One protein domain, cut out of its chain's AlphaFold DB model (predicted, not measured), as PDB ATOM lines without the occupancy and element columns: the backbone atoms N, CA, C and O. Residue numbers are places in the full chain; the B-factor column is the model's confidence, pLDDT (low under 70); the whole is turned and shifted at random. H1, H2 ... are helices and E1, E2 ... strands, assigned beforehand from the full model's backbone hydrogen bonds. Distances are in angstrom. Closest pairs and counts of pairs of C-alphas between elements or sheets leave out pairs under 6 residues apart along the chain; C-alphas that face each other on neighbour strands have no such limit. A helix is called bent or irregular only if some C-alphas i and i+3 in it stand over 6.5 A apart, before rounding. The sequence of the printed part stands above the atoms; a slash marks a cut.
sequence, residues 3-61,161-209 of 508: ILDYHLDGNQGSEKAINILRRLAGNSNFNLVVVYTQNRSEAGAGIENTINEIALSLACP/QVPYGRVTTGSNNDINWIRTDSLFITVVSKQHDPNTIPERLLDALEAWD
ATOM      1  N   ILE A   3     108.438 141.921 131.450       90.94
ATOM      2  CA  ILE A   3     108.935 143.191 131.990       90.94
ATOM      3  C   ILE A   3     109.652 142.868 133.301       90.94
ATOM      4  O   ILE A   3     109.063 142.250 134.188       90.94
ATOM      5  N   LEU A   4     110.926 143.235 133.398       90.38
ATOM      6  CA  LEU A   4     111.807 142.906 134.514       90.38
ATOM      7  C   LEU A   4     112.287 144.185 135.194       90.38
ATOM      8  O   LEU A   4     112.910 145.024 134.554       90.38
ATOM      9  N   ASP A   5     112.060 144.320 136.496       87.25
ATOM     10  CA  ASP A   5     112.758 145.346 137.270       87.25
ATOM     11  C   ASP A   5     114.221 144.928 137.450       87.25
ATOM     12  O   ASP A   5     114.498 143.796 137.850       87.25
ATOM     13  N   TYR A   6     115.168 145.818 137.152       83.44
ATOM     14  CA  TYR A   6     116.593 145.502 137.297       83.44
ATOM     15  C   TYR A   6     117.002 145.318 138.765       83.44
ATOM     16  O   TYR A   6     117.903 144.545 139.078       83.44
ATOM     17  N   HIS A   7     116.305 146.002 139.671       82.06
ATOM     18  CA  HIS A   7     116.642 146.094 141.087       82.06
ATOM     19  C   HIS A   7     115.626 145.330 141.954       82.06
ATOM     20  O   HIS A   7     114.949 145.914 142.802       82.06
ATOM     21  N   LEU A   8     115.502 144.015 141.734       71.94
ATOM     22  CA  LEU A   8     114.507 143.162 142.411       71.94
ATOM     23  C   LEU A   8     114.646 143.119 143.945       71.94
ATOM     24  O   LEU A   8     113.654 142.888 144.629       71.94
ATOM     25  N   ASP A   9     115.846 143.362 144.480       68.25
ATOM     26  CA  ASP A   9     116.139 143.354 145.924       68.25
ATOM     27  C   ASP A   9     116.198 144.757 146.552       68.25
ATOM     28  O   ASP A   9     116.730 144.943 147.646       68.25
ATOM     29  N   GLY A  10     115.673 145.773 145.863       60.72
ATOM     30  CA  GLY A  10     115.783 147.166 146.288       60.72
ATOM     31  C   GLY A  10     117.063 147.838 145.781       60.72
ATOM     32  O   GLY A  10     117.603 147.486 144.736       60.72
ATOM     33  N   ASN A  11     117.545 148.868 146.482       53.81
ATOM     34  CA  ASN A  11     118.444 149.866 145.887       53.81
ATOM     35  C   ASN A  11     119.871 149.407 145.504       53.81
ATOM     36  O   ASN A  11     120.598 150.229 144.952       53.81
ATOM     37  N   GLN A  12     120.287 148.158 145.755       54.72
ATOM     38  CA  GLN A  12     121.701 147.758 145.607       54.72
ATOM     39  C   GLN A  12     121.989 146.404 144.922       54.72
ATOM     40  O   GLN A  12     123.155 146.041 144.831       54.72
ATOM     41  N   GLY A  13     121.000 145.660 144.402       61.47
ATOM     42  CA  GLY A  13     121.253 144.329 143.814       61.47
ATOM     43  C   GLY A  13     120.758 144.146 142.376       61.47
ATOM     44  O   GLY A  13     119.549 144.077 142.165       61.47
ATOM     45  N   SER A  14     121.682 143.999 141.411       79.50
ATOM     46  CA  SER A  14     121.418 143.604 140.009       79.50
ATOM     47  C   SER A  14     121.457 142.081 139.783       79.50
ATOM     48  O   SER A  14     120.925 141.565 138.796       79.50
ATOM     49  N   GLU A  15     122.050 141.327 140.715       84.44
ATOM     50  CA  GLU A  15     122.382 139.907 140.538       84.44
ATOM     51  C   GLU A  15     121.165 139.014 140.269       84.44
ATOM     52  O   GLU A  15     121.229 138.106 139.437       84.44
ATOM     53  N   LYS A  16     120.029 139.262 140.938       86.50
ATOM     54  CA  LYS A  16     118.806 138.478 140.705       86.50
ATOM     55  C   LYS A  16     118.246 138.697 139.305       86.50
ATOM     56  O   LYS A  16     117.876 137.720 138.655       86.50
ATOM     57  N   ALA A  17     118.214 139.944 138.833       89.94
ATOM     58  CA  ALA A  17     117.756 140.260 137.485       89.94
ATOM     59  C   ALA A  17     118.679 139.616 136.442       89.94
ATOM     60  O   ALA A  17     118.201 138.910 135.556       89.94
ATOM     61  N   ILE A  18     120.000 139.742 136.612       91.81
ATOM     62  CA  ILE A  18     120.999 139.091 135.752       91.81
ATOM     63  C   ILE A  18     120.821 137.565 135.738       91.81
ATOM     64  O   ILE A  18     120.834 136.949 134.673       91.81
ATOM     65  N   ASN A  19     120.597 136.935 136.891       91.00
ATOM     66  CA  ASN A  19     120.377 135.490 136.964       91.00
ATOM     67  C   ASN A  19     119.086 135.047 136.258       91.00
ATOM     68  O   ASN A  19     119.068 133.982 135.639       91.00
ATOM     69  N   ILE A  20     118.020 135.852 136.302       92.31
ATOM     70  CA  ILE A  20     116.801 135.600 135.518       92.31
ATOM     71  C   ILE A  20     117.102 135.715 134.023       92.31
ATOM     72  O   ILE A  20     116.760 134.805 133.271       92.31
ATOM     73  N   LEU A  21     117.794 136.776 133.595       94.19
ATOM     74  CA  LEU A  21     118.177 136.971 132.194       94.19
ATOM     75  C   LEU A  21     119.043 135.814 131.680       94.19
ATOM     76  O   LEU A  21     118.783 135.296 130.600       94.19
ATOM     77  N   ARG A  22     120.000 135.329 132.478       93.69
ATOM     78  CA  ARG A  22     120.811 134.139 132.165       93.69
ATOM     79  C   ARG A  22     119.965 132.879 131.999       93.69
ATOM     80  O   ARG A  22     120.172 132.125 131.055       93.69
ATOM     81  N   ARG A  23     118.981 132.652 132.876       92.19
ATOM     82  CA  ARG A  23     118.055 131.511 132.752       92.19
ATOM     83  C   ARG A  23     117.184 131.610 131.503       92.19
ATOM     84  O   ARG A  23     116.959 130.596 130.852       92.19
ATOM     85  N   LEU A  24     116.718 132.810 131.160       92.62
ATOM     86  CA  LEU A  24     115.959 133.049 129.931       92.62
ATOM     87  C   LEU A  24     116.829 132.844 128.685       92.62
ATOM     88  O   LEU A  24     116.375 132.220 127.733       92.62
ATOM     89  N   ALA A  25     118.085 133.293 128.714       91.31
ATOM     90  CA  ALA A  25     119.054 133.067 127.644       91.31
ATOM     91  C   ALA A  25     119.442 131.581 127.497       91.31
ATOM     92  O   ALA A  25     119.737 131.114 126.401       91.31
ATOM     93  N   GLY A  26     119.413 130.809 128.585       88.69
ATOM     94  CA  GLY A  26     119.621 129.359 128.557       88.69
ATOM     95  C   GLY A  26     118.397 128.540 128.130       88.69
ATOM     96  O   GLY A  26     118.506 127.323 128.008       88.69
ATOM     97  N   ASN A  27     117.233 129.168 127.938       87.38
ATOM     98  CA  ASN A  27     116.007 128.475 127.550       87.38
ATOM     99  C   ASN A  27     115.962 128.223 126.027       87.38
ATOM    100  O   ASN A  27     116.554 128.967 125.248       87.38
ATOM    101  N   SER A  28     115.222 127.199 125.594       78.75
ATOM    102  CA  SER A  28     115.003 126.874 124.176       78.75
ATOM    103  C   SER A  28     114.056 127.844 123.460       78.75
ATOM    104  O   SER A  28     114.006 127.857 122.231       78.75
ATOM    105  N   ASN A  29     113.322 128.666 124.211       81.50
ATOM    106  CA  ASN A  29     112.369 129.628 123.664       81.50
ATOM    107  C   ASN A  29     113.021 130.991 123.441       81.50
ATOM    108  O   ASN A  29     113.843 131.431 124.244       81.50
ATOM    109  N   PHE A  30     112.603 131.695 122.386       85.62
ATOM    110  CA  PHE A  30     113.035 133.070 122.155       85.62
ATOM    111  C   PHE A  30     112.248 134.039 123.047       85.62
ATOM    112  O   PHE A  30     111.024 134.119 122.960       85.62
ATOM    113  N   ASN A  31     112.945 134.788 123.895       90.31
ATOM    114  CA  ASN A  31     112.352 135.662 124.900       90.31
ATOM    115  C   ASN A  31     112.557 137.137 124.542       90.31
ATOM    116  O   ASN A  31     113.669 137.566 124.243       90.31
ATOM    117  N   LEU A  32     111.484 137.923 124.638       93.69
ATOM    118  CA  LEU A  32     111.529 139.387 124.587       93.69
ATOM    119  C   LEU A  32     111.425 139.931 126.012       93.69
ATOM    120  O   LEU A  32     110.418 139.666 126.681       93.69
ATOM    121  N   VAL A  33     112.436 140.675 126.458       95.38
ATOM    122  CA  VAL A  33     112.507 141.240 127.809       95.38
ATOM    123  C   VAL A  33     112.690 142.754 127.759       95.38
ATOM    124  O   VAL A  33     113.565 143.262 127.067       95.38
ATOM    125  N   VAL A  34     111.891 143.474 128.539       94.62
ATOM    126  CA  VAL A  34     112.102 144.898 128.808       94.62
ATOM    127  C   VAL A  34     112.595 145.040 130.236       94.62
ATOM    128  O   VAL A  34     111.880 144.694 131.176       94.62
ATOM    129  N   VAL A  35     113.814 145.540 130.410       92.19
ATOM    130  CA  VAL A  35     114.374 145.841 131.728       92.19
ATOM    131  C   VAL A  35     113.978 147.261 132.107       92.19
ATOM    132  O   VAL A  35     114.455 148.221 131.513       92.19
ATOM    133  N   TYR A  36     113.099 147.401 133.092       88.81
ATOM    134  CA  TYR A  36     112.550 148.680 133.529       88.81
ATOM    135  C   TYR A  36     113.268 149.153 134.798       88.81
ATOM    136  O   TYR A  36     113.059 148.607 135.882       88.81
ATOM    137  N   THR A  37     114.150 150.150 134.682       87.19
ATOM    138  CA  THR A  37     115.087 150.538 135.756       87.19
ATOM    139  C   THR A  37     115.159 152.047 135.980       87.19
ATOM    140  O   THR A  37     114.855 152.839 135.094       87.19
ATOM    141  N   GLN A  38     115.531 152.482 137.184       82.00
ATOM    142  CA  GLN A  38     115.754 153.905 137.462       82.00
ATOM    143  C   GLN A  38     117.093 154.352 136.857       82.00
ATOM    144  O   GLN A  38     118.094 153.656 137.014       82.00
ATOM    145  N   ASN A  39     117.138 155.531 136.229       68.38
ATOM    146  CA  ASN A  39     118.400 156.126 135.784       68.38
ATOM    147  C   ASN A  39     119.151 156.707 137.000       68.38
ATOM    148  O   ASN A  39     118.857 157.814 137.440       68.38
ATOM    149  N   ARG A  40     120.034 155.911 137.620       61.03
ATOM    150  CA  ARG A  40     120.635 156.205 138.941       61.03
ATOM    151  C   ARG A  40     122.008 156.877 138.919       61.03
ATOM    152  O   ARG A  40     122.594 157.056 139.979       61.03
ATOM    153  N   SER A  41     122.546 157.250 137.763       55.72
ATOM    154  CA  SER A  41     123.823 157.972 137.723       55.72
ATOM    155  C   SER A  41     123.603 159.484 137.795       55.72
ATOM    156  O   SER A  41     122.835 160.020 136.994       55.72
ATOM    157  N   GLU A  42     124.364 160.175 138.643       44.31
ATOM    158  CA  GLU A  42     124.408 161.647 138.720       44.31
ATOM    159  C   GLU A  42     124.814 162.312 137.384       44.31
ATOM    160  O   GLU A  42     124.536 163.488 137.172       44.31
ATOM    161  N   ALA A  43     125.399 161.544 136.453       45.66
ATOM    162  CA  ALA A  43     125.857 161.980 135.130       45.66
ATOM    163  C   ALA A  43     125.023 161.446 133.936       45.66
ATOM    164  O   ALA A  43     125.475 161.513 132.799       45.66
ATOM    165  N   GLY A  44     123.832 160.871 134.158       51.88
ATOM    166  CA  GLY A  44     122.947 160.374 133.082       51.88
ATOM    167  C   GLY A  44     123.293 159.017 132.424       51.88
ATOM    168  O   GLY A  44     122.422 158.444 131.774       51.88
ATOM    169  N   ALA A  45     124.485 158.452 132.652       59.38
ATOM    170  CA  ALA A  45     124.973 157.158 132.134       59.38
ATOM    171  C   ALA A  45     124.389 155.868 132.781       59.38
ATOM    172  O   ALA A  45     124.901 154.764 132.576       59.38
ATOM    173  N   GLY A  46     123.338 155.946 133.603       75.69
ATOM    174  CA  GLY A  46     122.844 154.806 134.391       75.69
ATOM    175  C   GLY A  46     122.237 153.688 133.537       75.69
ATOM    176  O   GLY A  46     122.395 152.506 133.851       75.69
ATOM    177  N   ILE A  47     121.583 154.057 132.434       84.00
ATOM    178  CA  ILE A  47     121.037 153.111 131.453       84.00
ATOM    179  C   ILE A  47     122.174 152.396 130.710       84.00
ATOM    180  O   ILE A  47     122.166 151.170 130.628       84.00
ATOM    181  N   GLU A  48     123.186 153.133 130.245       83.81
ATOM    182  CA  GLU A  48     124.347 152.578 129.531       83.81
ATOM    183  C   GLU A  48     125.125 151.578 130.388       83.81
ATOM    184  O   GLU A  48     125.419 150.468 129.944       83.81
ATOM    185  N   ASN A  49     125.371 151.913 131.656       84.81
ATOM    186  CA  ASN A  49     126.014 150.999 132.598       84.81
ATOM    187  C   ASN A  49     125.203 149.713 132.794       84.81
ATOM    188  O   ASN A  49     125.774 148.624 132.797       84.81
ATOM    189  N   THR A  50     123.875 149.833 132.896       88.75
ATOM    190  CA  THR A  50     122.969 148.680 133.020       88.75
ATOM    191  C   THR A  50     123.052 147.782 131.783       88.75
ATOM    192  O   THR A  50     123.173 146.565 131.906       88.75
ATOM    193  N   ILE A  51     123.034 148.366 130.581       90.38
ATOM    194  CA  ILE A  51     123.148 147.629 129.313       90.38
ATOM    195  C   ILE A  51     124.478 146.883 129.247       90.38
ATOM    196  O   ILE A  51     124.503 145.686 128.960       90.38
ATOM    197  N   ASN A  52     125.574 147.577 129.544       89.44
ATOM    198  CA  ASN A  52     126.911 147.009 129.493       89.44
ATOM    199  C   ASN A  52     127.047 145.854 130.484       89.44
ATOM    200  O   ASN A  52     127.540 144.786 130.113       89.44
ATOM    201  N   GLU A  53     126.593 146.039 131.727       91.12
ATOM    202  CA  GLU A  53     126.611 145.007 132.766       91.12
ATOM    203  C   GLU A  53     125.823 143.765 132.332       91.12
ATOM    204  O   GLU A  53     126.356 142.654 132.389       91.12
ATOM    205  N   ILE A  54     124.604 143.945 131.811       93.81
ATOM    206  CA  ILE A  54     123.790 142.839 131.296       93.81
ATOM    207  C   ILE A  54     124.506 142.142 130.133       93.81
ATOM    208  O   ILE A  54     124.644 140.918 130.156       93.81
ATOM    209  N   ALA A  55     124.995 142.886 129.141       94.00
ATOM    210  CA  ALA A  55     125.647 142.317 127.963       94.00
ATOM    211  C   ALA A  55     126.900 141.513 128.336       94.00
ATOM    212  O   ALA A  55     127.063 140.373 127.896       94.00
ATOM    213  N   LEU A  56     127.741 142.053 129.223       93.62
ATOM    214  CA  LEU A  56     128.916 141.349 129.732       93.62
ATOM    215  C   LEU A  56     128.531 140.104 130.531       93.62
ATOM    216  O   LEU A  56     129.174 139.066 130.388       93.62
ATOM    217  N   SER A  57     127.458 140.175 131.320       93.94
ATOM    218  CA  SER A  57     126.981 139.038 132.107       93.94
ATOM    219  C   SER A  57     126.468 137.867 131.266       93.94
ATOM    220  O   SER A  57     126.477 136.727 131.749       93.94
ATOM    221  N   LEU A  58     126.026 138.143 130.035       94.56
ATOM    222  CA  LEU A  58     125.541 137.166 129.060       94.56
ATOM    223  C   LEU A  58     126.655 136.652 128.139       94.56
ATOM    224  O   LEU A  58     126.516 135.574 127.563       94.56
ATOM    225  N   ALA A  59     127.757 137.390 127.999       93.56
ATOM    226  CA  ALA A  59     128.906 136.958 127.215       93.56
ATOM    227  C   ALA A  59     129.659 135.812 127.912       93.56
ATOM    228  O   ALA A  59     129.673 135.713 129.138       93.56
ATOM    229  N   CYS A  60     130.313 134.955 127.125       91.62
ATOM    230  CA  CYS A  60     131.146 133.852 127.609       91.62
ATOM    231  C   CYS A  60     132.618 134.111 127.240       91.62
ATOM    232  O   CYS A  60     132.868 134.624 126.144       91.62
ATOM    233  N   PRO A  61     133.599 133.760 128.095       89.75
ATOM    234  CA  PRO A  61     135.011 133.881 127.750       89.75
ATOM    235  C   PRO A  61     135.346 133.109 126.469       89.75
ATOM    236  O   PRO A  61     135.059 131.914 126.358       89.75
ATOM    237  N   GLN A 161     129.556 131.417 132.498       89.81
ATOM    238  CA  GLN A 161     130.284 130.159 132.267       89.81
ATOM    239  C   GLN A 161     129.619 129.280 131.195       89.81
ATOM    240  O   GLN A 161     130.215 128.318 130.718       89.81
ATOM    241  N   VAL A 162     128.373 129.600 130.833       89.38
ATOM    242  CA  VAL A 162     127.582 128.896 129.820       89.38
ATOM    243  C   VAL A 162     127.437 129.800 128.593       89.38
ATOM    244  O   VAL A 162     127.075 130.970 128.761       89.38
ATOM    245  N   PRO A 163     127.691 129.300 127.370       89.50
ATOM    246  CA  PRO A 163     127.492 130.083 126.159       89.50
ATOM    247  C   PRO A 163     125.995 130.226 125.848       89.50
ATOM    248  O   PRO A 163     125.285 129.232 125.734       89.50
ATOM    249  N   TYR A 164     125.535 131.463 125.651       90.19
ATOM    250  CA  TYR A 164     124.164 131.776 125.213       90.19
ATOM    251  C   TYR A 164     124.091 132.211 123.741       90.19
ATOM    252  O   TYR A 164     123.156 132.898 123.324       90.19
ATOM    253  N   GLY A 165     125.109 131.849 122.959       86.12
ATOM    254  CA  GLY A 165     125.279 132.313 121.587       86.12
ATOM    255  C   GLY A 165     126.077 133.605 121.474       86.12
ATOM    256  O   GLY A 165     126.772 134.018 122.407       86.12
ATOM    257  N   ARG A 166     125.991 134.241 120.302       87.00
ATOM    258  CA  ARG A 166     126.677 135.513 120.037       87.00
ATOM    259  C   ARG A 166     125.914 136.649 120.716       87.00
ATOM    260  O   ARG A 166     124.759 136.898 120.374       87.00
ATOM    261  N   VAL A 167     126.565 137.337 121.654       91.25
ATOM    262  CA  VAL A 167     126.014 138.538 122.295       91.25
ATOM    263  C   VAL A 167     126.331 139.744 121.425       91.25
ATOM    264  O   VAL A 167     127.496 140.044 121.194       91.25
ATOM    265  N   THR A 168     125.291 140.414 120.947       90.94
ATOM    266  CA  THR A 168     125.387 141.615 120.108       90.94
ATOM    267  C   THR A 168     124.640 142.752 120.786       90.94
ATOM    268  O   THR A 168     123.564 142.511 121.348       90.94
ATOM    269  N   THR A 169     125.171 143.969 120.725       91.12
ATOM    270  CA  THR A 169     124.561 145.148 121.348       91.12
ATOM    271  C   THR A 169     124.457 146.306 120.367       91.12
ATOM    272  O   THR A 169     125.274 146.452 119.459       91.12
ATOM    273  N   GLY A 170     123.457 147.156 120.572       88.38
ATOM    274  CA  GLY A 170     123.322 148.416 119.856       88.38
ATOM    275  C   GLY A 170     122.809 149.502 120.784       88.38
ATOM    276  O   GLY A 170     121.934 149.255 121.614       88.38
ATOM    277  N   SER A 171     123.362 150.699 120.642       84.50
ATOM    278  CA  SER A 171     122.920 151.902 121.340       84.50
ATOM    279  C   SER A 171     122.988 153.090 120.387       84.50
ATOM    280  O   SER A 171     123.972 153.269 119.667       84.50
ATOM    281  N   ASN A 172     121.920 153.881 120.345       81.06
ATOM    282  CA  ASN A 172     121.885 155.156 119.637       81.06
ATOM    283  C   ASN A 172     120.864 156.079 120.307       81.06
ATOM    284  O   ASN A 172     119.679 155.742 120.363       81.06
ATOM    285  N   ASN A 173     121.319 157.244 120.769       73.38
ATOM    286  CA  ASN A 173     120.524 158.238 121.490       73.38
ATOM    287  C   ASN A 173     119.770 157.636 122.689       73.38
ATOM    288  O   ASN A 173     120.327 157.499 123.771       73.38
ATOM    289  N   ASP A 174     118.508 157.271 122.465       81.06
ATOM    290  CA  ASP A 174     117.525 156.839 123.462       81.06
ATOM    291  C   ASP A 174     117.068 155.382 123.228       81.06
ATOM    292  O   ASP A 174     116.215 154.856 123.945       81.06
ATOM    293  N   ILE A 175     117.621 154.719 122.205       90.06
ATOM    294  CA  ILE A 175     117.332 153.330 121.849       90.06
ATOM    295  C   ILE A 175     118.537 152.473 122.201       90.06
ATOM    296  O   ILE A 175     119.682 152.793 121.878       90.06
ATOM    297  N   ASN A 176     118.263 151.343 122.838       92.94
ATOM    298  CA  ASN A 176     119.267 150.350 123.152       92.94
ATOM    299  C   ASN A 176     118.702 148.941 123.041       92.94
ATOM    300  O   ASN A 176     117.511 148.709 123.279       92.94
ATOM    301  N   TRP A 177     119.577 147.999 122.714       95.38
ATOM    302  CA  TRP A 177     119.228 146.594 122.685       95.38
ATOM    303  C   TRP A 177     120.431 145.689 122.947       95.38
ATOM    304  O   TRP A 177     121.580 146.010 122.635       95.38
ATOM    305  N   ILE A 178     120.141 144.519 123.509       95.44
ATOM    306  CA  ILE A 178     121.067 143.399 123.679       95.44
ATOM    307  C   ILE A 178     120.393 142.176 123.088       95.44
ATOM    308  O   ILE A 178     119.206 141.934 123.319       95.44
ATOM    309  N   ARG A 179     121.150 141.375 122.352       93.56
ATOM    310  CA  ARG A 179     120.618 140.185 121.708       93.56
ATOM    311  C   ARG A 179     121.571 139.009 121.848       93.56
ATOM    312  O   ARG A 179     122.769 139.152 121.633       93.56
ATOM    313  N   THR A 180     121.008 137.851 122.171       92.62
ATOM    314  CA  THR A 180     121.654 136.534 122.141       92.62
ATOM    315  C   THR A 180     120.885 135.613 121.181       92.62
ATOM    316  O   THR A 180     119.996 136.069 120.449       92.62
ATOM    317  N   ASP A 181     121.186 134.314 121.145       88.56
ATOM    318  CA  ASP A 181     120.476 133.385 120.255       88.56
ATOM    319  C   ASP A 181     118.982 133.247 120.612       88.56
ATOM    320  O   ASP A 181     118.138 133.162 119.716       88.56
ATOM    321  N   SER A 182     118.654 133.303 121.905       89.44
ATOM    322  CA  SER A 182     117.321 133.050 122.479       89.44
ATOM    323  C   SER A 182     116.748 134.233 123.274       89.44
ATOM    324  O   SER A 182     115.658 134.125 123.831       89.44
ATOM    325  N   LEU A 183     117.445 135.368 123.357       93.94
ATOM    326  CA  LEU A 183     117.023 136.502 124.181       93.94
ATOM    327  C   LEU A 183     117.214 137.827 123.442       93.94
ATOM    328  O   LEU A 183     118.255 138.066 122.834       93.94
ATOM    329  N   PHE A 184     116.214 138.696 123.534       95.25
ATOM    330  CA  PHE A 184     116.287 140.093 123.126       95.25
ATOM    331  C   PHE A 184     115.882 140.976 124.301       95.25
ATOM    332  O   PHE A 184     114.848 140.735 124.932       95.25
ATOM    333  N   ILE A 185     116.701 141.977 124.600       96.25
ATOM    334  CA  ILE A 185     116.540 142.860 125.749       96.25
ATOM    335  C   ILE A 185     116.584 144.300 125.273       96.25
ATOM    336  O   ILE A 185     117.467 144.656 124.502       96.25
ATOM    337  N   THR A 186     115.699 145.133 125.804       95.50
ATOM    338  CA  THR A 186     115.876 146.589 125.821       95.50
ATOM    339  C   THR A 186     115.770 147.096 127.256       95.50
ATOM    340  O   THR A 186     115.049 146.513 128.071       95.50
ATOM    341  N   VAL A 187     116.518 148.142 127.594       92.56
ATOM    342  CA  VAL A 187     116.528 148.772 128.916       92.56
ATOM    343  C   VAL A 187     115.801 150.110 128.830       92.56
ATOM    344  O   VAL A 187     116.185 150.988 128.062       92.56
ATOM    345  N   VAL A 188     114.753 150.277 129.634       90.62
ATOM    346  CA  VAL A 188     113.888 151.461 129.646       90.62
ATOM    347  C   VAL A 188     113.950 152.135 131.015       90.62
ATOM    348  O   VAL A 188     113.832 151.485 132.058       90.62
ATOM    349  N   SER A 189     114.119 153.458 131.012       87.44
ATOM    350  CA  SER A 189     114.109 154.275 132.228       87.44
ATOM    351  C   SER A 189     112.713 154.349 132.848       87.44
ATOM    352  O   SER A 189     111.736 154.614 132.150       87.44
ATOM    353  N   LYS A 190     112.622 154.246 134.180       86.00
ATOM    354  CA  LYS A 190     111.389 154.502 134.949       86.00
ATOM    355  C   LYS A 190     110.895 155.951 134.886       86.00
ATOM    356  O   LYS A 190     109.835 156.252 135.418       86.00
ATOM    357  N   GLN A 191     111.659 156.847 134.263       83.94
ATOM    358  CA  GLN A 191     111.201 158.203 133.949       83.94
ATOM    359  C   GLN A 191     110.180 158.217 132.803       83.94
ATOM    360  O   GLN A 191     109.407 159.165 132.696       83.94
ATOM    361  N   HIS A 192     110.161 157.180 131.959       81.31
ATOM    362  CA  HIS A 192     109.136 157.020 130.935       81.31
ATOM    363  C   HIS A 192     107.872 156.380 131.507       81.31
ATOM    364  O   HIS A 192     107.938 155.528 132.403       81.31
ATOM    365  N   ASP A 193     106.729 156.779 130.944       85.38
ATOM    366  CA  ASP A 193     105.425 156.197 131.249       85.38
ATOM    367  C   ASP A 193     105.447 154.686 130.933       85.38
ATOM    368  O   ASP A 193     105.821 154.300 129.822       85.38
ATOM    369  N   PRO A 194     105.046 153.805 131.870       86.31
ATOM    370  CA  PRO A 194     104.878 152.380 131.602       86.31
ATOM    371  C   PRO A 194     104.085 152.055 130.327       86.31
ATOM    372  O   PRO A 194     104.355 151.035 129.692       86.31
ATOM    373  N   ASN A 195     103.146 152.914 129.917       88.31
ATOM    374  CA  ASN A 195     102.364 152.703 128.695       88.31
ATOM    375  C   ASN A 195     103.206 152.767 127.409       88.31
ATOM    376  O   ASN A 195     102.820 152.158 126.416       88.31
ATOM    377  N   THR A 196     104.374 153.425 127.423       88.50
ATOM    378  CA  THR A 196     105.267 153.517 126.253       88.50
ATOM    379  C   THR A 196     106.210 152.316 126.123       88.50
ATOM    380  O   THR A 196     106.998 152.244 125.185       88.50
ATOM    381  N   ILE A 197     106.180 151.356 127.059       90.50
ATOM    382  CA  ILE A 197     107.067 150.178 127.043       90.50
ATOM    383  C   ILE A 197     106.959 149.362 125.737       90.50
ATOM    384  O   ILE A 197     108.008 149.016 125.187       90.50
ATOM    385  N   PRO A 198     105.755 149.039 125.217       92.19
ATOM    386  CA  PRO A 198     105.634 148.287 123.967       92.19
ATOM    387  C   PRO A 198     106.240 149.023 122.766       92.19
ATOM    388  O   PRO A 198     106.901 148.392 121.946       92.19
ATOM    389  N   GLU A 199     106.054 150.342 122.693       92.06
ATOM    390  CA  GLU A 199     106.607 151.191 121.629       92.06
ATOM    391  C   GLU A 199     108.135 151.220 121.698       92.06
ATOM    392  O   GLU A 199     108.797 150.950 120.708       92.06
ATOM    393  N   ARG A 200     108.716 151.385 122.893       91.50
ATOM    394  CA  ARG A 200     110.179 151.353 123.073       91.50
ATOM    395  C   ARG A 200     110.800 150.003 122.715       91.50
ATOM    396  O   ARG A 200     111.912 149.949 122.191       91.50
ATOM    397  N   LEU A 201     110.101 148.901 122.997       93.56
ATOM    398  CA  LEU A 201     110.531 147.578 122.546       93.56
ATOM    399  C   LEU A 201     110.487 147.468 121.018       93.56
ATOM    400  O   LEU A 201     111.380 146.853 120.437       93.56
ATOM    401  N   LEU A 202     109.468 148.048 120.382       93.31
ATOM    402  CA  LEU A 202     109.363 148.086 118.929       93.31
ATOM    403  C   LEU A 202     110.497 148.919 118.318       93.31
ATOM    404  O   LEU A 202     111.205 148.395 117.466       93.31
ATOM    405  N   ASP A 203     110.763 150.119 118.837       94.00
ATOM    406  CA  ASP A 203     111.880 150.975 118.413       94.00
ATOM    407  C   ASP A 203     113.226 150.241 118.521       94.00
ATOM    408  O   ASP A 203     114.074 150.314 117.632       94.00
ATOM    409  N   ALA A 204     113.430 149.482 119.604       94.62
ATOM    410  CA  ALA A 204     114.625 148.668 119.794       94.62
ATOM    411  C   ALA A 204     114.731 147.529 118.766       94.62
ATOM    412  O   ALA A 204     115.822 147.253 118.264       94.62
ATOM    413  N   LEU A 205     113.616 146.869 118.435       93.31
ATOM    414  CA  LEU A 205     113.563 145.827 117.403       93.31
ATOM    415  C   LEU A 205     113.782 146.397 115.995       93.31
ATOM    416  O   LEU A 205     114.431 145.744 115.179       93.31
ATOM    417  N   GLU A 206     113.279 147.599 115.721       91.88
ATOM    418  CA  GLU A 206     113.510 148.328 114.472       91.88
ATOM    419  C   GLU A 206     114.968 148.775 114.353       91.88
ATOM    420  O   GLU A 206     115.591 148.550 113.319       91.88
ATOM    421  N   ALA A 207     115.559 149.304 115.430       92.56
ATOM    422  CA  ALA A 207     116.969 149.694 115.473       92.56
ATOM    423  C   ALA A 207     117.932 148.499 115.405       92.56
ATOM    424  O   ALA A 207     119.073 148.643 114.967       92.56
ATOM    425  N   TRP A 208     117.497 147.318 115.847       91.19
ATOM    426  CA  TRP A 208     118.222 146.069 115.612       91.19
ATOM    427  C   TRP A 208     118.196 145.646 114.138       91.19
ATOM    428  O   TRP A 208     119.102 144.940 113.690       91.19
ATOM    429  N   ASP A 209     117.174 146.078 113.393       87.00
ATOM    430  CA  ASP A 209     117.014 145.874 111.955       87.00
ATOM    431  C   ASP A 209     117.201 144.395 111.546       87.00
ATOM    432  O   ASP A 209     118.178 144.042 110.895       87.00
TER     433      ASP A 209
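Overview. This is residues 3 to 61 and 161 to 209 of the 508 residues of the protein "Response_reg_2 domain-containing protein" of Candidatus Methylospira mobilis (UniProt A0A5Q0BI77). A twisted sheet of five strands is the middle of three layers, with H1 and H2 over one face and H3 slanting over the other. The printed part has 108 residues, with three named helices and five named strands, in the order E1 H1 E2 H2 E3 E4 E5 H3. The sheet, E1 E2 E5 E4 E3, is mixed, and so is the class, helices and strands; the whole is compact, with a radius of gyration of the C-alphas of 13.0 A and spans of 33 by 32 by 22 A.

Arrangement. E5, residues 183 to 189, is parallel to E2, residues 31 to 37; N 35 and O 186 are 2.8 A apart. E1, residues 3 to 5, is parallel to E2, with N 4 and O 34 2.8 A apart. E4, residues 175 to 179, is antiparallel to E5, N 178 to O 185 2.9 A, and to E3, residues 168 to 172, N 170 to O 177 3.0 A. E3 E4 E5 form a meander, successive antiparallel neighbours in two hairpins. H1, residues 15 to 25, is over E2, at a height over the sheet of 9.3 A; E1, H1 and E2 form a strand-helix-strand unit, parallel strands joined through a helix, with a right-handed crossover. H2, residues 46 to 58, is on the same face; its residues 54 to 58 alone touch H1, closest C-alphas Leu 58 and Arg 22, 6.4 A. H3, residues 194 to 208, is on the opposite face, closest to E4 at the C-alphas of Ala 204 and Ile 175, 5.8 A. Every O i to N i+4 pair is within hydrogen-bond range in H1 and H2, 9 of 11 in H3.

Along the chain. E1 begins at C-alpha 3 (108.935, 143.191, 131.990). E5 measures 19.7 A and H2 18.6 A; H3, 21.8 A, is irregular, C-alphas 195 and 198 being 7.2 A apart, and ends at C-alpha 208 (118.222, 146.069, 115.612).

Size, cuts and confidence. Residues 62 to 160 are not printed; C-alphas 61 and 161 are 7.5 A apart. Of the links printed whole, none is long. Residues 9 to 13 and 39 to 45 have pLDDT under 70.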